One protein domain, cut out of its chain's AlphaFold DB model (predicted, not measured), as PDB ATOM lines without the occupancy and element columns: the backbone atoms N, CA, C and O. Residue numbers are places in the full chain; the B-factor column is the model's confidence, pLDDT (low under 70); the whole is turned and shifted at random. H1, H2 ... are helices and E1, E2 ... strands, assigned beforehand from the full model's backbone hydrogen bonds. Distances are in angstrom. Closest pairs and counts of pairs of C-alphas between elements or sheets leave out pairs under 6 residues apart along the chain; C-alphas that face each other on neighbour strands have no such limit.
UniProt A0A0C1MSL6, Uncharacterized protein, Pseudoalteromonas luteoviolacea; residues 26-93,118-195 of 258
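What this domain is: This is residues 26 to 93 and 118 to 195 of the 258 residues of an uncharacterized protein of Pseudoalteromonas luteoviolacea (UniProt A0A0C1MSL6). A strongly twisted sheet of six strands curls round the helix H1, and H2 and H3 cover the same face of the sheet, leaving its other face bare of named helices. A small antiparallel pair of short strands, E4 and E5, joined across the cut in the printed part, sits beyond the edge strand E1, with E4 next to E1. The 146 printed residues hold three named helices and eight named strands, in the order E1 E2 E3 H1 E4 E5 H2 H3 E6 E7 E8, class mixed. The large sheet runs E1 E2 E3 E6 E7 E8 and is mixed; E4 and E5 are antiparallel. The whole is compact, radius of gyration of the C-alphas 15.3 A, spanning 47 by 36 by 28 A.

Where its parts are: E1, residues 29 to 33, begins at C-alpha 29 (186.305, 162.536, 217.718). E2, residues 36 to 45, measures 29.2 A and E3, residues 48 to 57, 27.4 A. H1, residues 66 to 81, measures 23.3 A. E4 is residues 86 to 88 and E5 residues 122 to 124. H2, residues 128 to 141, begins at (193.631, 163.219, 227.135) and measures 19.8 A; H3, residues 146 to 158, 18.9 A. E6, residues 164 to 173, measures 28.5 A; E7, residues 176 to 185, 25.8 A, bends by 54 degrees at residue 181. E8, residues 191 to 193, ends at (177.512, 140.245, 215.521).

How they stand to each other: E1 E2 E3 and E6 E7 E8 are meanders, each strand the antiparallel neighbour of the one before; N 31 and O 38 are 3.0 A apart, N 41 and O 53 2.8 A, N 167 and O 183 2.9 A, N 184 and O 192 3.0 A. E3 and E6 are parallel, with N 54 and O 166 at 2.9 A. H1 and H2 on one face make two layers with the sheet. H2 runs across the strands over E2 and E3, at a height over the sheet of 11.4 A. H3, on the same face, stands up from the sheet over E6. H1 touches H3, Tyr 74 and Thr 150 having the closest C-alphas, 5.5 A, at a steep tilt of 64 degrees, opposite ways. H2 and H3 touch, about perpendicular at 84 degrees, the closest C-alphas being Ala 138 and Ile 149, 5.4 A. In E4 and E5, N 87 and O 123 are 3.0 A apart. In H1, H2 and H3 every O i to N i+4 pair is within hydrogen-bond range.

The domain as a whole: The farthest C-alphas, Pro 93 and Gly 142, are 48.3 A apart. Residues 94 to 117 are not printed; C-alphas 93 and 118 are 13.1 A apart across the cut. Of the links printed whole, none is long. Mean pLDDT of the printed part is 81.7, with 26 residues under 70, among them 59 to 64, 89 to 93 and 118 to 123.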
ATOM      1  N   VAL A  26     181.797 171.324 216.696       50.94
ATOM      2  CA  VAL A  26     180.488 170.838 216.209       50.94
ATOM      3  C   VAL A  26     180.499 169.316 216.023       50.94
ATOM      4  O   VAL A  26     179.544 168.716 215.535       50.94
ATOM      5  N   GLY A  27     181.578 168.646 216.431       63.72
ATOM      6  CA  GLY A  27     181.830 167.261 216.060       63.72
ATOM      7  C   GLY A  27     182.254 166.350 217.203       63.72
ATOM      8  O   GLY A  27     182.727 166.780 218.249       63.72
ATOM      9  N   GLY A  28     182.110 165.046 216.950       74.88
ATOM     10  CA  GLY A  28     182.768 164.004 217.737       74.88
ATOM     11  C   GLY A  28     184.272 163.920 217.454       74.88
ATOM     12  O   GLY A  28     184.839 164.773 216.769       74.88
ATOM     13  N   THR A  29     184.899 162.870 217.975       87.75
ATOM     14  CA  THR A  29     186.305 162.536 217.718       87.75
ATOM     15  C   THR A  29     186.387 161.541 216.570       87.75
ATOM     16  O   THR A  29     185.614 160.585 216.539       87.75
ATOM     17  N   TYR A  30     187.317 161.740 215.644       91.44
ATOM     18  CA  TYR A  30     187.480 160.921 214.444       91.44
ATOM     19  C   TYR A  30     188.943 160.522 214.241       91.44
ATOM     20  O   TYR A  30     189.851 161.170 214.764       91.44
ATOM     21  N   PHE A  31     189.160 159.456 213.475       93.00
ATOM     22  CA  PHE A  31     190.460 159.075 212.923       93.00
ATOM     23  C   PHE A  31     190.277 158.399 211.559       93.00
ATOM     24  O   PHE A  31     189.168 157.994 211.197       93.00
ATOM     25  N   LYS A  32     191.361 158.290 210.789       90.44
ATOM     26  CA  LYS A  32     191.383 157.548 209.522       90.44
ATOM     27  C   LYS A  32     191.889 156.125 209.744       90.44
ATOM     28  O   LYS A  32     192.874 155.915 210.448       90.44
ATOM     29  N   SER A  33     191.219 155.164 209.121       88.69
ATOM     30  CA  SER A  33     191.630 153.765 209.039       88.69
ATOM     31  C   SER A  33     191.607 153.349 207.570       88.69
ATOM     32  O   SER A  33     190.564 152.950 207.051       88.69
ATOM     33  N   GLY A  34     192.742 153.517 206.884       84.25
ATOM     34  CA  GLY A  34     192.782 153.502 205.418       84.25
ATOM     35  C   GLY A  34     191.914 154.627 204.843       84.25
ATOM     36  O   GLY A  34     191.914 155.742 205.362       84.25
ATOM     37  N   SER A  35     191.099 154.315 203.835       79.56
ATOM     38  CA  SER A  35     190.149 155.266 203.236       79.56
ATOM     39  C   SER A  35     188.906 155.536 204.097       79.56
ATOM     40  O   SER A  35     188.137 156.460 203.815       79.56
ATOM     41  N   THR A  36     188.700 154.771 205.173       83.25
ATOM     42  CA  THR A  36     187.516 154.886 206.028       83.25
ATOM     43  C   THR A  36     187.751 155.888 207.152       83.25
ATOM     44  O   THR A  36     188.682 155.766 207.950       83.25
ATOM     45  N   GLU A  37     186.866 156.877 207.262       87.75
ATOM     46  CA  GLU A  37     186.765 157.700 208.464       87.75
ATOM     47  C   GLU A  37     185.954 156.971 209.534       87.75
ATOM     48  O   GLU A  37     184.825 156.531 209.296       87.75
ATOM     49  N   VAL A  38     186.526 156.889 210.731       90.19
ATOM     50  CA  VAL A  38     185.919 156.225 211.877       90.19
ATOM     51  C   VAL A  38     185.654 157.257 212.960       90.19
ATOM     52  O   VAL A  38     186.566 157.941 213.429       90.19
ATOM     53  N   LYS A  39     184.396 157.357 213.395       90.56
ATOM     54  CA  LYS A  39     184.020 158.181 214.547       90.56
ATOM     55  C   LYS A  39     184.189 157.373 215.822       90.56
ATOM     56  O   LYS A  39     183.622 156.293 215.941       90.56
ATOM     57  N   VAL A  40     184.904 157.923 216.795       91.06
ATOM     58  CA  VAL A  40     185.092 157.327 218.118       91.06
ATOM     59  C   VAL A  40     184.213 158.042 219.122       91.06
ATOM     60  O   VAL A  40     184.274 159.263 219.288       91.06
ATOM     61  N   LYS A  41     183.427 157.261 219.849       88.31
ATOM     62  CA  LYS A  41     182.762 157.684 221.075       88.31
ATOM     63  C   LYS A  41     183.246 156.818 222.226       88.31
ATOM     64  O   LYS A  41     183.654 155.676 222.034       88.31
ATOM     65  N   HIS A  42     183.197 157.373 223.423       86.94
ATOM     66  CA  HIS A  42     183.532 156.649 224.634       86.94
ATOM     67  C   HIS A  42     182.559 157.030 225.740       86.94
ATOM     68  O   HIS A  42     182.084 158.164 225.778       86.94
ATOM     69  N   THR A  43     182.292 156.091 226.642       83.25
ATOM     70  CA  THR A  43     181.666 156.408 227.928       83.25
ATOM     71  C   THR A  43     182.708 156.265 229.025       83.25
ATOM     72  O   THR A  43     183.660 155.481 228.914       83.25
ATOM     73  N   SER A  44     182.576 157.058 230.082       81.19
ATOM     74  CA  SER A  44     183.512 157.028 231.198       81.19
ATOM     75  C   SER A  44     182.787 157.071 232.528       81.19
ATOM     76  O   SER A  44     181.849 157.842 232.706       81.19
ATOM     77  N   SER A  45     183.253 156.252 233.462       77.50
ATOM     78  CA  SER A  45     182.871 156.286 234.868       77.50
ATOM     79  C   SER A  45     184.136 156.459 235.690       77.50
ATOM     80  O   SER A  45     185.130 155.772 235.457       77.50
ATOM     81  N   SER A  46     184.112 157.364 236.669       76.88
ATOM     82  CA  SER A  46     185.232 157.550 237.607       76.88
ATOM     83  C   SER A  46     186.584 157.778 236.901       76.88
ATOM     84  O   SER A  46     187.591 157.177 237.268       76.88
ATOM     85  N   ASN A  47     186.602 158.616 235.856       72.62
ATOM     86  CA  ASN A  47     187.777 158.921 235.017       72.62
ATOM     87  C   ASN A  47     188.416 157.721 234.294       72.62
ATOM     88  O   ASN A  47     189.542 157.820 233.806       72.62
ATOM     89  N   ARG A  48     187.713 156.592 234.186       81.25
ATOM     90  CA  ARG A  48     188.119 155.446 233.367       81.25
ATOM     91  C   ARG A  48     187.185 155.321 232.177       81.25
ATOM     92  O   ARG A  48     185.987 155.533 232.317       81.25
ATOM     93  N   ILE A  49     187.726 154.972 231.012       86.56
ATOM     94  CA  ILE A  49     186.895 154.611 229.861       86.56
ATOM     95  C   ILE A  49     186.328 153.220 230.117       86.56
ATOM     96  O   ILE A  49     187.079 152.253 230.223       86.56
ATOM     97  N   ASN A  50     185.004 153.133 230.199       84.75
ATOM     98  CA  ASN A  50     184.284 151.876 230.400       84.75
ATOM     99  C   ASN A  50     183.829 151.274 229.076       84.75
ATOM    100  O   ASN A  50     183.547 150.078 229.007       84.75
ATOM    101  N   SER A  51     183.749 152.086 228.024       86.44
ATOM    102  CA  SER A  51     183.439 151.583 226.701       86.44
ATOM    103  C   SER A  51     183.918 152.478 225.572       86.44
ATOM    104  O   SER A  51     184.006 153.699 225.714       86.44
ATOM    105  N   LEU A  52     184.190 151.839 224.438       90.25
ATOM    106  CA  LEU A  52     184.502 152.455 223.160       90.25
ATOM    107  C   LEU A  52     183.433 152.075 222.141       90.25
ATOM    108  O   LEU A  52     182.922 150.955 222.127       90.25
ATOM    109  N   LYS A  53     183.114 153.021 221.268       89.88
ATOM    110  CA  LYS A  53     182.227 152.808 220.135       89.88
ATOM    111  C   LYS A  53     182.837 153.410 218.884       89.88
ATOM    112  O   LYS A  53     183.186 154.591 218.886       89.88
ATOM    113  N   PHE A  54     182.923 152.600 217.840       91.31
ATOM    114  CA  PHE A  54     183.397 153.000 216.526       91.31
ATOM    115  C   PHE A  54     182.222 153.016 215.551       91.31
ATOM    116  O   PHE A  54     181.673 151.962 215.229       91.31
ATOM    117  N   ASP A  55     181.829 154.204 215.092       89.94
ATOM    118  CA  ASP A  55     180.807 154.337 214.051       89.94
ATOM    119  C   ASP A  55     181.511 154.406 212.688       89.94
ATOM    120  O   ASP A  55     182.219 155.380 212.396       89.94
ATOM    121  N   ILE A  56     181.291 153.394 211.847       88.69
ATOM    122  CA  ILE A  56     181.863 153.287 210.499       88.69
ATOM    123  C   ILE A  56     180.779 153.447 209.433       88.69
ATOM    124  O   ILE A  56     179.625 153.059 209.627       88.69
ATOM    125  N   THR A  57     181.137 154.054 208.299       85.81
ATOM    126  CA  THR A  57     180.244 154.141 207.130       85.81
ATOM    127  C   THR A  57     180.768 153.264 206.025       85.81
ATOM    128  O   THR A  57     181.935 153.351 205.655       85.81
ATOM    129  N   CYS A  58     179.870 152.468 205.477       75.44
ATOM    130  CA  CYS A  58     180.203 151.409 204.560       75.44
ATOM    131  C   CYS A  58     179.730 151.753 203.174       75.44
ATOM    132  O   CYS A  58     178.531 151.809 202.899       75.44
ATOM    133  N   TYR A  59     180.716 152.000 202.321       67.38
ATOM    134  CA  TYR A  59     180.515 152.268 200.906       67.38
ATOM    135  C   TYR A  59     180.579 150.981 200.068       67.38
ATOM    136  O   TYR A  59     180.085 150.962 198.945       67.38
ATOM    137  N   SER A  60     181.110 149.887 200.627       62.22
ATOM    138  CA  SER A  60     181.150 148.550 200.021       62.22
ATOM    139  C   SER A  60     180.550 147.490 200.959       62.22
ATOM    140  O   SER A  60     180.253 147.759 202.124       62.22
ATOM    141  N   SER A  61     180.361 146.266 200.457       56.62
ATOM    142  CA  SER A  61     179.832 145.124 201.220       56.62
ATOM    143  C   SER A  61     180.802 144.538 202.260       56.62
ATOM    144  O   SER A  61     180.461 143.546 202.897       56.62
ATOM    145  N   GLN A  62     182.006 145.099 202.428       59.34
ATOM    146  CA  GLN A  62     183.108 144.428 203.135       59.34
ATOM    147  C   GLN A  62     183.314 144.845 204.598       59.34
ATOM    148  O   GLN A  62     183.982 144.113 205.310       59.34
ATOM    149  N   CYS A  63     182.630 145.892 205.061       62.97
ATOM    150  CA  CYS A  63     182.818 146.563 206.356       62.97
ATOM    151  C   CYS A  63     182.786 145.760 207.668       62.97
ATOM    152  O   CYS A  63     183.008 146.320 208.742       62.97
ATOM    153  N   ASN A  64     182.383 144.496 207.608       62.75
ATOM    154  CA  ASN A  64     182.210 143.645 208.780       62.75
ATOM    155  C   ASN A  64     183.195 142.468 208.757       62.75
ATOM    156  O   ASN A  64     182.975 141.474 209.442       62.75
ATOM    157  N   ARG A  65     184.248 142.530 207.931       70.00
ATOM    158  CA  ARG A  65     185.276 141.488 207.912       70.00
ATOM    159  C   ARG A  65     186.143 141.600 209.157       70.00
ATOM    160  O   ARG A  65     186.604 142.679 209.506       70.00
ATOM    161  N   ASP A  66     186.445 140.463 209.765       69.62
ATOM    162  CA  ASP A  66     187.243 140.387 210.993       69.62
ATOM    163  C   ASP A  66     188.596 141.102 210.900       69.62
ATOM    164  O   ASP A  66     189.015 141.783 211.833       69.62
ATOM    165  N   GLN A  67     189.258 141.019 209.744       72.81
ATOM    166  CA  GLN A  67     190.518 141.729 209.507       72.81
ATOM    167  C   GLN A  67     190.361 143.251 209.628       72.81
ATOM    168  O   GLN A  67     191.242 143.915 210.169       72.81
ATOM    169  N   GLU A  68     189.232 143.808 209.188       81.88
ATOM    170  CA  GLU A  68     188.983 145.248 209.262       81.88
ATOM    171  C   GLU A  68     188.798 145.715 210.708       81.88
ATOM    172  O   GLU A  68     189.235 146.809 211.057       81.88
ATOM    173  N   ILE A  69     188.225 144.879 211.575       83.25
ATOM    174  CA  ILE A  69     188.029 145.192 212.997       83.25
ATOM    175  C   ILE A  69     189.366 145.331 213.719       83.25
ATOM    176  O   ILE A  69     189.597 146.328 214.413       83.25
ATOM    177  N   TYR A  70     190.273 144.372 213.518       87.50
ATOM    178  CA  TYR A  70     191.624 144.471 214.064       87.50
ATOM    179  C   TYR A  70     192.340 145.718 213.536       87.50
ATOM    180  O   TYR A  70     192.932 146.468 214.313       87.50
ATOM    181  N   THR A  71     192.238 145.990 212.232       89.81
ATOM    182  CA  THR A  71     192.825 147.182 211.609       89.81
ATOM    183  C   THR A  71     192.265 148.479 212.196       89.81
ATOM    184  O   THR A  71     193.038 149.390 212.482       89.81
ATOM    185  N   ILE A  72     190.955 148.568 212.447       91.38
ATOM    186  CA  ILE A  72     190.322 149.725 213.100       91.38
ATOM    187  C   ILE A  72     190.904 149.930 214.502       91.38
ATOM    188  O   ILE A  72     191.289 151.049 214.846       91.38
ATOM    189  N   MET A  73     191.017 148.865 215.299       92.06
ATOM    190  CA  MET A  73     191.580 148.934 216.653       92.06
ATOM    191  C   MET A  73     193.058 149.340 216.639       92.06
ATOM    192  O   MET A  73     193.473 150.207 217.411       92.06
ATOM    193  N   TYR A  74     193.840 148.761 215.729       93.50
ATOM    194  CA  TYR A  74     195.250 149.091 215.538       93.50
ATOM    195  C   TYR A  74     195.436 150.561 215.146       93.50
ATOM    196  O   TYR A  74     196.215 151.294 215.764       93.50
ATOM    197  N   ASN A  75     194.674 151.022 214.152       94.81
ATOM    198  CA  ASN A  75     194.729 152.395 213.661       94.81
ATOM    199  C   ASN A  75     194.234 153.394 214.706       94.81
ATOM    200  O   ASN A  75     194.782 154.490 214.798       94.81
ATOM    201  N   PHE A  76     193.274 153.012 215.550       95.06
ATOM    202  CA  PHE A  76     192.869 153.818 216.696       95.06
ATOM    203  C   PHE A  76     194.030 154.025 217.680       95.06
ATOM    204  O   PHE A  76     194.332 155.165 218.037       95.06
ATOM    205  N   VAL A  77     194.721 152.953 218.087       95.00
ATOM    206  CA  VAL A  77     195.882 153.056 218.993       95.00
ATOM    207  C   VAL A  77     196.982 153.907 218.365       95.00
ATOM    208  O   VAL A  77     197.530 154.791 219.027       95.00
ATOM    209  N   SER A  78     197.275 153.683 217.082       94.44
ATOM    210  CA  SER A  78     198.227 154.498 216.326       94.44
ATOM    211  C   SER A  78     197.824 155.976 216.324       94.44
ATOM    212  O   SER A  78     198.639 156.845 216.630       94.44
ATOM    213  N   ALA A  79     196.551 156.274 216.058       93.50
ATOM    214  CA  ALA A  79     196.056 157.640 215.993       93.50
ATOM    215  C   ALA A  79     196.119 158.354 217.346       93.50
ATOM    216  O   ALA A  79     196.497 159.524 217.397       93.50
ATOM    217  N   VAL A  80     195.813 157.663 218.446       92.81
ATOM    218  CA  VAL A  80     195.951 158.225 219.798       92.81
ATOM    219  C   VAL A  80     197.412 158.554 220.099       92.81
ATOM    220  O   VAL A  80     197.708 159.668 220.525       92.81
ATOM    221  N   ARG A  81     198.335 157.616 219.855       90.19
ATOM    222  CA  ARG A  81     199.760 157.809 220.172       90.19
ATOM    223  C   ARG A  81     200.410 158.909 219.349       90.19
ATOM    224  O   ARG A  81     201.264 159.626 219.858       90.19
ATOM    225  N   ASN A  82     199.989 159.039 218.098       89.12
ATOM    226  CA  ASN A  82     200.560 159.988 217.153       89.12
ATOM    227  C   ASN A  82     199.759 161.299 217.067       89.12
ATOM    228  O   ASN A  82     199.980 162.078 216.146       89.12
ATOM    229  N   ASN A  83     198.815 161.551 217.988       87.31
ATOM    230  CA  ASN A  83     197.939 162.734 217.984       87.31
ATOM    231  C   ASN A  83     197.208 162.971 216.643       87.31
ATOM    232  O   ASN A  83     196.946 164.108 216.249       87.31
ATOM    233  N   ARG A  84     196.843 161.884 215.950       90.38
ATOM    234  CA  ARG A  84     196.115 161.888 214.667       90.38
ATOM    235  C   ARG A  84     194.596 161.767 214.839       90.38
ATOM    236  O   ARG A  84     193.883 161.450 213.891       90.38
ATOM    237  N   LEU A  85     194.090 161.999 216.051       89.94
ATOM    238  CA  LEU A  85     192.661 162.193 216.279       89.94
ATOM    239  C   LEU A  85     192.264 163.613 215.865       89.94
ATOM    240  O   LEU A  85     192.993 164.569 216.138       89.94
ATOM    241  N   TYR A  86     191.090 163.770 215.264       87.88
ATOM    242  CA  TYR A  86     190.598 165.074 214.822       87.88
ATOM    243  C   TYR A  86     189.106 165.274 215.080       87.88
ATOM    244  O   TYR A  86     188.364 164.338 215.379       87.88
ATOM    245  N   THR A  87     188.672 166.529 214.989       84.88
ATOM    246  CA  THR A  87     187.268 166.932 215.087       84.88
ATOM    247  C   THR A  87     186.929 167.958 214.011       84.88
ATOM    248  O   THR A  87     187.794 168.707 213.552       84.88
ATOM    249  N   TYR A  88     185.650 168.015 213.653       77.75
ATOM    250  CA  TYR A  88     185.117 169.014 212.737       77.75
ATOM    251  C   TYR A  88     184.709 170.274 213.501       77.75
ATOM    252  O   TYR A  88     183.985 170.214 214.501       77.75
ATOM    253  N   ARG A  89     185.147 171.432 213.006       63.38
ATOM    254  CA  ARG A  89     184.719 172.743 213.501       63.38
ATOM    255  C   ARG A  89     183.724 173.345 212.519       63.38
ATOM    256  O   ARG A  89     183.963 173.324 211.313       63.38
ATOM    257  N   SER A  90     182.612 173.876 213.028       55.00
ATOM    258  CA  SER A  90     181.750 174.706 212.186       55.00
ATOM    259  C   SER A  90     182.434 176.046 211.988       55.00
ATOM    260  O   SER A  90     182.917 176.662 212.941       55.00
ATOM    261  N   TYR A  91     182.508 176.458 210.731       55.75
ATOM    262  CA  TYR A  91     182.951 177.781 210.354       55.75
ATOM    263  C   TYR A  91     181.717 178.588 209.966       55.75
ATOM    264  O   TYR A  91     181.055 178.267 208.979       55.75
ATOM    265  N   THR A  92     181.406 179.621 210.744       50.97
ATOM    266  CA  THR A  92     180.458 180.649 210.316       50.97
ATOM    267  C   THR A  92     181.264 181.704 209.565       50.97
ATOM    268  O   THR A  92     182.126 182.332 210.189       50.97
ATOM    269  N   PRO A  93     181.053 181.895 208.250       51.66
ATOM    270  CA  PRO A  93     181.764 182.933 207.522       51.66
ATOM    271  C   PRO A  93     181.426 184.315 208.106       51.66
ATOM    272  O   PRO A  93     180.294 184.527 208.559       51.66
ATOM    273  N   GLN A 118     193.252 174.361 205.311       34.03
ATOM    274  CA  GLN A 118     192.256 175.439 205.284       34.03
ATOM    275  C   GLN A 118     191.023 174.997 204.480       34.03
ATOM    276  O   GLN A 118     191.157 174.322 203.465       34.03
ATOM    277  N   ASN A 119     189.851 175.452 204.943       38.06
ATOM    278  CA  ASN A 119     188.476 175.219 204.462       38.06
ATOM    279  C   ASN A 119     187.749 174.059 205.176       38.06
ATOM    280  O   ASN A 119     188.086 172.896 205.024       38.06
ATOM    281  N   ALA A 120     186.768 174.412 206.024       43.03
ATOM    282  CA  ALA A 120     186.168 173.576 207.080       43.03
ATOM    283  C   ALA A 120     187.222 172.972 208.030       43.03
ATOM    284  O   ALA A 120     187.601 171.810 207.926       43.03
ATOM    285  N   GLY A 121     187.722 173.794 208.959       49.44
ATOM    286  CA  GLY A 121     188.899 173.480 209.772       49.44
ATOM    287  C   GLY A 121     188.803 172.141 210.507       49.44
ATOM    288  O   GLY A 121     188.130 172.028 211.538       49.44
ATOM    289  N   VAL A 122     189.522 171.142 209.996       53.88
ATOM    290  CA  VAL A 122     189.829 169.911 210.718       53.88
ATOM    291  C   VAL A 122     190.843 170.279 211.794       53.88
ATOM    292  O   VAL A 122     191.974 170.665 211.508       53.88
ATOM    293  N   GLY A 123     190.422 170.220 213.056       61.97
ATOM    294  CA  GLY A 123     191.312 170.478 214.182       61.97
ATOM    295  C   GLY A 123     191.890 169.173 214.709       61.97
ATOM    296  O   GLY A 123     191.118 168.321 215.163       61.97
ATOM    297  N   SER A 124     193.222 169.040 214.732       70.88
ATOM    298  CA  SER A 124     193.858 167.998 215.550       70.88
ATOM    299  C   SER A 124     193.373 168.147 216.993       70.88
ATOM    300  O   SER A 124     193.281 169.252 217.536       70.88
ATOM    301  N   THR A 125     192.970 167.030 217.586       71.25
ATOM    302  CA  THR A 125     192.388 166.991 218.922       71.25
ATOM    303  C   THR A 125     193.160 165.999 219.769       71.25
ATOM    304  O   THR A 125     193.071 164.789 219.575       71.25
ATOM    305  N   ARG A 126     193.861 166.502 220.784       74.31
ATOM    306  CA  ARG A 126     194.460 165.643 221.803       74.31
ATOM    307  C   ARG A 126     193.410 165.274 222.846       74.31
ATOM    308  O   ARG A 126     193.132 166.040 223.769       74.31
ATOM    309  N   SER A 127     192.806 164.098 222.698       81.81
ATOM    310  CA  SER A 127     191.894 163.562 223.711       81.81
ATOM    311  C   SER A 127     192.693 162.933 224.853       81.81
ATOM    312  O   SER A 127     193.097 161.775 224.770       81.81
ATOM    313  N   ARG A 128     192.895 163.689 225.943       84.44
ATOM    314  CA  ARG A 128     193.631 163.219 227.135       84.44
ATOM    315  C   ARG A 128     193.045 161.937 227.733       84.44
ATOM    316  O   ARG A 128     193.784 161.120 228.268       84.44
ATOM    317  N   ILE A 129     191.727 161.752 227.634       86.00
ATOM    318  CA  ILE A 129     191.041 160.564 228.160       86.00
ATOM    319  C   ILE A 129     191.408 159.324 227.328       86.00
ATOM    320  O   ILE A 129     191.752 158.284 227.889       86.00
ATOM    321  N   LEU A 130     191.396 159.436 225.994       90.38
ATOM    322  CA  LEU A 130     191.786 158.334 225.104       90.38
ATOM    323  C   LEU A 130     193.292 158.051 225.195       90.38
ATOM    324  O   LEU A 130     193.697 156.891 225.211       90.38
ATOM    325  N   GLU A 131     194.110 159.096 225.329       90.62
ATOM    326  CA  GLU A 131     195.546 158.970 225.586       90.62
ATOM    327  C   GLU A 131     195.821 158.235 226.903       90.62
ATOM    328  O   GLU A 131     196.612 157.296 226.925       90.62
ATOM    329  N   GLY A 132     195.114 158.583 227.981       90.38
ATOM    330  CA  GLY A 132     195.218 157.892 229.266       90.38
ATOM    331  C   GLY A 132     194.858 156.406 229.183       90.38
ATOM    332  O   GLY A 132     195.540 155.581 229.790       90.38
ATOM    333  N   LEU A 133     193.845 156.040 228.390       92.06
ATOM    334  CA  LEU A 133     193.489 154.637 228.144       92.06
ATOM    335  C   LEU A 133     194.615 153.875 227.434       92.06
ATOM    336  O   LEU A 133     194.976 152.777 227.864       92.06
ATOM    337  N   VAL A 134     195.172 154.449 226.366       92.38
ATOM    338  CA  VAL A 134     196.242 153.822 225.574       92.38
ATOM    339  C   VAL A 134     197.535 153.714 226.378       92.38
ATOM    340  O   VAL A 134     198.152 152.652 226.396       92.38
ATOM    341  N   THR A 135     197.909 154.764 227.108       93.00
ATOM    342  CA  THR A 135     199.079 154.761 227.996       93.00
ATOM    343  C   THR A 135     198.909 153.773 229.148       93.00
ATOM    344  O   THR A 135     199.839 153.037 229.465       93.00
ATOM    345  N   GLY A 136     197.714 153.690 229.742       90.56
ATOM    346  CA  GLY A 136     197.410 152.699 230.775       90.56
ATOM    347  C   GLY A 136     197.524 151.264 230.258       90.56
ATOM    348  O   GLY A 136     198.111 150.411 230.918       90.56
ATOM    349  N   ALA A 137     197.029 150.998 229.045       91.88
ATOM    350  CA  ALA A 137     197.204 149.700 228.401       91.88
ATOM    351  C   ALA A 137     198.684 149.393 228.116       91.88
ATOM    352  O   ALA A 137     199.124 148.288 228.419       91.88
ATOM    353  N   ALA A 138     199.452 150.364 227.607       92.81
ATOM    354  CA  ALA A 138     200.889 150.233 227.350       92.81
ATOM    355  C   ALA A 138     201.691 149.908 228.617       92.81
ATOM    356  O   ALA A 138     202.542 149.020 228.593       92.81
ATOM    357  N   ALA A 139     201.381 150.581 229.727       94.06
ATOM    358  CA  ALA A 139     201.999 150.322 231.022       94.06
ATOM    359  C   ALA A 139     201.698 148.901 231.525       94.06
ATOM    360  O   ALA A 139     202.600 148.216 231.996       94.06
ATOM    361  N   GLU A 140     200.457 148.424 231.375       91.25
ATOM    362  CA  GLU A 140     200.071 147.066 231.782       91.25
ATOM    363  C   GLU A 140     200.745 145.957 230.961       91.25
ATOM    364  O   GLU A 140     200.960 144.871 231.495       91.25
ATOM    365  N   VAL A 141     201.045 146.191 229.678       93.25
ATOM    366  CA  VAL A 141     201.789 145.220 228.850       93.25
ATOM    367  C   VAL A 141     203.301 145.436 228.855       93.25
ATOM    368  O   VAL A 141     204.016 144.638 228.257       93.25
ATOM    369  N   GLY A 142     203.797 146.511 229.474       92.56
ATOM    370  CA  GLY A 142     205.220 146.861 229.463       92.56
ATOM    371  C   GLY A 142     205.790 147.069 228.054       92.56
ATOM    372  O   GLY A 142     206.941 146.725 227.803       92.56
ATOM    373  N   SER A 143     204.989 147.578 227.111       90.81
ATOM    374  CA  SER A 143     205.364 147.650 225.693       90.81
ATOM    375  C   SER A 143     204.997 148.984 225.055       90.81
ATOM    376  O   SER A 143     203.945 149.559 225.321       90.81
ATOM    377  N   THR A 144     205.849 149.442 224.138       89.19
ATOM    378  CA  THR A 144     205.571 150.558 223.226       89.19
ATOM    379  C   THR A 144     205.085 150.076 221.860       89.19
ATOM    380  O   THR A 144     204.904 150.890 220.959       89.19
ATOM    381  N   SER A 145     204.873 148.774 221.661       94.44
ATOM    382  CA  SER A 145     204.355 148.256 220.397       94.44
ATOM    383  C   SER A 145     202.862 148.557 220.252       94.44
ATOM    384  O   SER A 145     202.067 148.236 221.135       94.44
ATOM    385  N   ILE A 146     202.462 149.127 219.108       93.81
ATOM    386  CA  ILE A 146     201.046 149.382 218.794       93.81
ATOM    387  C   ILE A 146     200.258 148.069 218.791       93.81
ATOM    388  O   ILE A 146     199.161 148.032 219.341       93.81
ATOM    389  N   SER A 147     200.814 146.979 218.251       92.88
ATOM    390  CA  SER A 147     200.123 145.683 218.203       92.88
ATOM    391  C   SER A 147     199.913 145.088 219.598       92.88
ATOM    392  O   SER A 147     198.816 144.633 219.903       92.88
ATOM    393  N   ALA A 148     200.910 145.170 220.484       93.31
ATOM    394  CA  ALA A 148     200.785 144.685 221.862       93.31
ATOM    395  C   ALA A 148     199.717 145.466 222.646       93.31
ATOM    396  O   ALA A 148     198.887 144.876 223.340       93.31
ATOM    397  N   ILE A 149     199.695 146.793 222.491       93.88
ATOM    398  CA  ILE A 149     198.679 147.655 223.107       93.88
ATOM    399  C   ILE A 149     197.289 147.360 222.527       93.88
ATOM    400  O   ILE A 149     196.311 147.283 223.268       93.88
ATOM    401  N   THR A 150     197.199 147.164 221.211       93.38
ATOM    402  CA  THR A 150     195.949 146.824 220.516       93.38
ATOM    403  C   THR A 150     195.375 145.520 221.054       93.38
ATOM    404  O   THR A 150     194.221 145.495 221.480       93.38
ATOM    405  N   ASN A 151     196.198 144.472 221.134       91.75
ATOM    406  CA  ASN A 151     195.801 143.180 221.689       91.75
ATOM    407  C   ASN A 151     195.310 143.331 223.132       91.75
ATOM    408  O   ASN A 151     194.252 142.820 223.475       91.75
ATOM    409  N   LYS A 152     195.990 144.142 223.953       91.50
ATOM    410  CA  LYS A 152     195.547 144.420 225.325       91.50
ATOM    411  C   LYS A 152     194.173 145.083 225.396       91.50
ATOM    412  O   LYS A 152     193.384 144.761 226.284       91.50
ATOM    413  N   LEU A 153     193.885 146.042 224.517       91.56
ATOM    414  CA  LEU A 153     192.574 146.696 224.478       91.56
ATOM    415  C   LEU A 153     191.477 145.735 224.005       91.56
ATOM    416  O   LEU A 153     190.381 145.746 224.570       91.56
ATOM    417  N   ILE A 154     191.783 144.874 223.032       90.00
ATOM    418  CA  ILE A 154     190.894 143.795 222.581       90.00
ATOM    419  C   ILE A 154     190.620 142.819 223.738       90.00
ATOM    420  O   ILE A 154     189.461 142.543 224.050       90.00
ATOM    421  N   ASP A 155     191.651 142.399 224.471       88.50
ATOM    422  CA  ASP A 155     191.513 141.535 225.649       88.50
ATOM    423  C   ASP A 155     190.652 142.174 226.742       88.50
ATOM    424  O   ASP A 155     189.864 141.496 227.402       88.50
ATOM    425  N   LYS A 156     190.755 143.494 226.943       87.62
ATOM    426  CA  LYS A 156     189.880 144.210 227.882       87.62
ATOM    427  C   LYS A 156     188.428 144.239 227.409       87.62
ATOM    428  O   LYS A 156     187.549 144.088 228.253       87.62
ATOM    429  N   SER A 157     188.176 144.347 226.097       85.38
ATOM    430  CA  SER A 157     186.827 144.286 225.496       85.38
ATOM    431  C   SER A 157     186.056 143.011 225.878       85.38
ATOM    432  O   SER A 157     184.832 143.032 226.058       85.38
ATOM    433  N   LYS A 158     186.780 141.895 226.059       75.12
ATOM    434  CA  LYS A 158     186.239 140.612 226.541       75.12
ATOM    435  C   LYS A 158     185.562 140.770 227.900       75.12
ATOM    436  O   LYS A 158     184.418 140.355 228.096       75.12
ATOM    437  N   ASN A 159     186.276 141.395 228.830       68.25
ATOM    438  CA  ASN A 159     185.850 141.580 230.205       68.25
ATOM    439  C   ASN A 159     185.033 142.867 230.283       68.25
ATOM    440  O   ASN A 159     185.557 143.907 230.685       68.25
ATOM    441  N   SER A 160     183.745 142.783 229.930       60.25
ATOM    442  CA  SER A 160     182.776 143.900 229.865       60.25
ATOM    443  C   SER A 160     182.657 144.732 231.149       60.25
ATOM    444  O   SER A 160     182.072 145.816 231.142       60.25
ATOM    445  N   ASN A 161     183.244 144.256 232.247       65.75
ATOM    446  CA  ASN A 161     183.415 144.987 233.497       65.75
ATOM    447  C   ASN A 161     184.495 146.084 233.424       65.75
ATOM    448  O   ASN A 161     184.403 147.058 234.165       65.75
ATOM    449  N   SER A 162     185.484 145.945 232.536       73.94
ATOM    450  CA  SER A 162     186.653 146.827 232.414       73.94
ATOM    451  C   SER A 162     186.601 147.744 231.192       73.94
ATOM    452  O   SER A 162     186.844 148.940 231.328       73.94
ATOM    453  N   LEU A 163     186.255 147.202 230.022       85.50
ATOM    454  CA  LEU A 163     186.092 147.932 228.771       85.50
ATOM    455  C   LEU A 163     185.134 147.134 227.884       85.50
ATOM    456  O   LEU A 163     185.286 145.926 227.767       85.50
ATOM    457  N   ALA A 164     184.163 147.778 227.251       86.56
ATOM    458  CA  ALA A 164     183.360 147.162 226.197       86.56
ATOM    459  C   ALA A 164     183.587 147.913 224.887       86.56
ATOM    460  O   ALA A 164     183.439 149.133 224.859       86.56
ATOM    461  N   THR A 165     183.943 147.209 223.815       89.38
ATOM    462  CA  THR A 165     184.158 147.832 222.506       89.38
ATOM    463  C   THR A 165     183.098 147.379 221.520       89.38
ATOM    464  O   THR A 165     182.943 146.181 221.278       89.38
ATOM    465  N   TYR A 166     182.393 148.346 220.940       88.62
ATOM    466  CA  TYR A 166     181.355 148.118 219.945       88.62
ATOM    467  C   TYR A 166     181.708 148.766 218.615       88.62
ATOM    468  O   TYR A 166     182.270 149.863 218.571       88.62
ATOM    469  N   ILE A 167     181.318 148.105 217.533       89.38
ATOM    470  CA  ILE A 167     181.406 148.631 216.175       89.38
ATOM    471  C   ILE A 167     179.991 148.725 215.630       89.38
ATOM    472  O   ILE A 167     179.216 147.772 215.718       89.38
ATOM    473  N   ILE A 168     179.648 149.903 215.118       89.25
ATOM    474  CA  ILE A 168     178.363 150.157 214.481       89.25
ATOM    475  C   ILE A 168     178.607 150.495 213.030       89.25
ATOM    476  O   ILE A 168     179.259 151.485 212.689       89.25
ATOM    477  N   THR A 169     178.021 149.665 212.187       88.56
ATOM    478  CA  THR A 169     178.137 149.746 210.746       88.56
ATOM    479  C   THR A 169     176.920 150.477 210.213       88.56
ATOM    480  O   THR A 169     175.779 150.101 210.494       88.56
ATOM    481  N   ALA A 170     177.151 151.526 209.431       88.50
ATOM    482  CA  ALA A 170     176.102 152.283 208.769       88.50
ATOM    483  C   ALA A 170     176.261 152.250 207.249       88.50
ATOM    484  O   ALA A 170     177.369 152.162 206.727       88.50
ATOM    485  N   LYS A 171     175.146 152.396 206.535       86.69
ATOM    486  CA  LYS A 171     175.105 152.562 205.079       86.69
ATOM    487  C   LYS A 171     174.405 153.869 204.729       86.69
ATOM    488  O   LYS A 171     173.523 154.315 205.459       86.69
ATOM    489  N   VAL A 172     174.788 154.484 203.614       84.75
ATOM    490  CA  VAL A 172     174.051 155.628 203.065       84.75
ATOM    491  C   VAL A 172     172.842 155.106 202.287       84.75
ATOM    492  O   VAL A 172     173.000 154.382 201.305       84.75
ATOM    493  N   ILE A 173     171.634 155.443 202.738       80.12
ATOM    494  CA  ILE A 173     170.359 155.036 202.131       80.12
ATOM    495  C   ILE A 173     169.486 156.285 202.004       80.12
ATOM    496  O   ILE A 173     169.120 156.880 203.017       80.12
ATOM    497  N   GLY A 174     169.153 156.679 200.773       78.12
ATOM    498  CA  GLY A 174     168.395 157.914 200.524       78.12
ATOM    499  C   GLY A 174     169.175 159.185 200.882       78.12
ATOM    500  O   GLY A 174     168.588 160.157 201.328       78.12
ATOM    501  N   GLY A 175     170.508 159.167 200.765       79.19
ATOM    502  CA  GLY A 175     171.370 160.303 201.130       79.19
ATOM    503  C   GLY A 175     171.672 160.432 202.629       79.19
ATOM    504  O   GLY A 175     172.517 161.237 203.011       79.19
ATOM    505  N   GLN A 176     171.063 159.603 203.482       81.12
ATOM    506  CA  GLN A 176     171.282 159.619 204.928       81.12
ATOM    507  C   GLN A 176     172.048 158.378 205.404       81.12
ATOM    508  O   GLN A 176     171.802 157.261 204.947       81.12
ATOM    509  N   ARG A 177     172.964 158.559 206.364       83.94
ATOM    510  CA  ARG A 177     173.640 157.456 207.066       83.94
ATOM    511  C   ARG A 177     172.654 156.770 208.011       83.94
ATOM    512  O   ARG A 177     172.168 157.408 208.938       83.94
ATOM    513  N   LYS A 178     172.394 155.481 207.799       86.12
ATOM    514  CA  LYS A 178     171.491 154.661 208.622       86.12
ATOM    515  C   LYS A 178     172.242 153.433 209.155       86.12
ATOM    516  O   LYS A 178     172.985 152.819 208.383       86.12
ATOM    517  N   PRO A 179     172.083 153.064 210.440       89.00
ATOM    518  CA  PRO A 179     172.713 151.865 210.992       89.00
ATOM    519  C   PRO A 179     172.142 150.610 210.328       89.00
ATOM    520  O   PRO A 179     170.946 150.550 210.036       89.00
ATOM    521  N   ILE A 180     173.003 149.628 210.069       87.69
ATOM    522  CA  ILE A 180     172.644 148.348 209.436       87.69
ATOM    523  C   ILE A 180     173.050 147.142 210.286       87.69
ATOM    524  O   ILE A 180     172.399 146.108 210.209       87.69
ATOM    525  N   SER A 181     174.098 147.266 211.102       87.56
ATOM    526  CA  SER A 181     174.540 146.206 212.004       87.56
ATOM    527  C   SER A 181     175.330 146.778 213.172       87.56
ATOM    528  O   SER A 181     175.875 147.883 213.106       87.56
ATOM    529  N   MET A 182     175.408 145.995 214.240       87.94
ATOM    530  CA  MET A 182     176.235 146.267 215.403       87.94
ATOM    531  C   MET A 182     176.941 144.977 215.808       87.94
ATOM    532  O   MET A 182     176.353 143.900 215.738       87.94
ATOM    533  N   CYS A 183     178.188 145.087 216.244       87.06
ATOM    534  CA  CYS A 183     178.890 143.969 216.853       87.06
ATOM    535  C   CYS A 183     179.723 144.405 218.042       87.06
ATOM    536  O   CYS A 183     180.085 145.579 218.193       87.06
ATOM    537  N   LYS A 184     180.021 143.432 218.893       88.19
ATOM    538  CA  LYS A 184     180.999 143.563 219.963       88.19
ATOM    539  C   LYS A 184     182.331 142.997 219.475       88.19
ATOM    540  O   LYS A 184     182.363 141.959 218.824       88.19
ATOM    541  N   VAL A 185     183.438 143.667 219.782       87.12
ATOM    542  CA  VAL A 185     184.773 143.157 219.426       87.12
ATOM    543  C   VAL A 185     185.125 141.970 220.328       87.12
ATOM    544  O   VAL A 185     185.159 142.129 221.556       87.12
ATOM    545  N   SER A 186     185.382 140.815 219.706       78.88
ATOM    546  CA  SER A 186     185.709 139.533 220.346       78.88
ATOM    547  C   SER A 186     187.194 139.415 220.723       78.88
ATOM    548  O   SER A 186     188.021 140.257 220.372       78.88
ATOM    549  N   THR A 187     187.563 138.309 221.381       64.56
ATOM    550  CA  THR A 187     188.953 137.970 221.741       64.56
ATOM    551  C   THR A 187     189.881 137.721 220.559       64.56
ATOM    552  O   THR A 187     191.089 137.856 220.708       64.56
ATOM    553  N   ALA A 188     189.349 137.345 219.399       65.88
ATOM    554  CA  ALA A 188     190.156 137.141 218.198       65.88
ATOM    555  C   ALA A 188     190.325 138.442 217.389       65.88
ATOM    556  O   ALA A 188     190.854 138.418 216.281       65.88
ATOM    557  N   GLY A 189     189.856 139.580 217.924       67.50
ATOM    558  CA  GLY A 189     189.724 140.815 217.156       67.50
ATOM    559  C   GLY A 189     188.651 140.707 216.071       67.50
ATOM    560  O   GLY A 189     188.702 141.461 215.108       67.50
ATOM    561  N   THR A 190     187.711 139.767 216.218       79.06
ATOM    562  CA  THR A 190     186.607 139.531 215.279       79.06
ATOM    563  C   THR A 190     185.353 140.287 215.718       79.06
ATOM    564  O   THR A 190     185.284 140.841 216.822       79.06
ATOM    565  N   CYS A 191     184.361 140.336 214.834       82.94
ATOM    566  CA  CYS A 191     183.079 141.000 215.066       82.94
ATOM    567  C   CYS A 191     182.050 139.973 215.571       82.94
ATOM    568  O   CYS A 191     181.480 139.237 214.769       82.94
ATOM    569  N   ASP A 192     181.776 139.928 216.880       86.94
ATOM    570  CA  ASP A 192     180.660 139.136 217.416       86.94
ATOM    571  C   ASP A 192     179.360 139.894 217.122       86.94
ATOM    572  O   ASP A 192     178.989 140.829 217.846       86.94
ATOM    573  N   ILE A 193     178.723 139.566 215.993       84.12
ATOM    574  CA  ILE A 193     177.512 140.245 215.521       84.12
ATOM    575  C   ILE A 193     176.414 140.112 216.576       84.12
ATOM    576  O   ILE A 193     176.072 139.023 217.030       84.12
ATOM    577  N   GLU A 194     175.834 141.247 216.952       86.44
ATOM    578  CA  GLU A 194     174.694 141.300 217.860       86.44
ATOM    579  C   GLU A 194     173.421 140.992 217.055       86.44
ATOM    580  O   GLU A 194     172.661 141.893 216.707       86.44
ATOM    581  N   GLU A 195     173.215 139.718 216.705       84.50
ATOM    582  CA  GLU A 195     172.131 139.264 215.812       84.50
ATOM    583  C   GLU A 195     170.728 139.606 216.323       84.50
ATOM    584  O   GLU A 195     169.791 139.768 215.543       84.50
TER     585      GLU A 195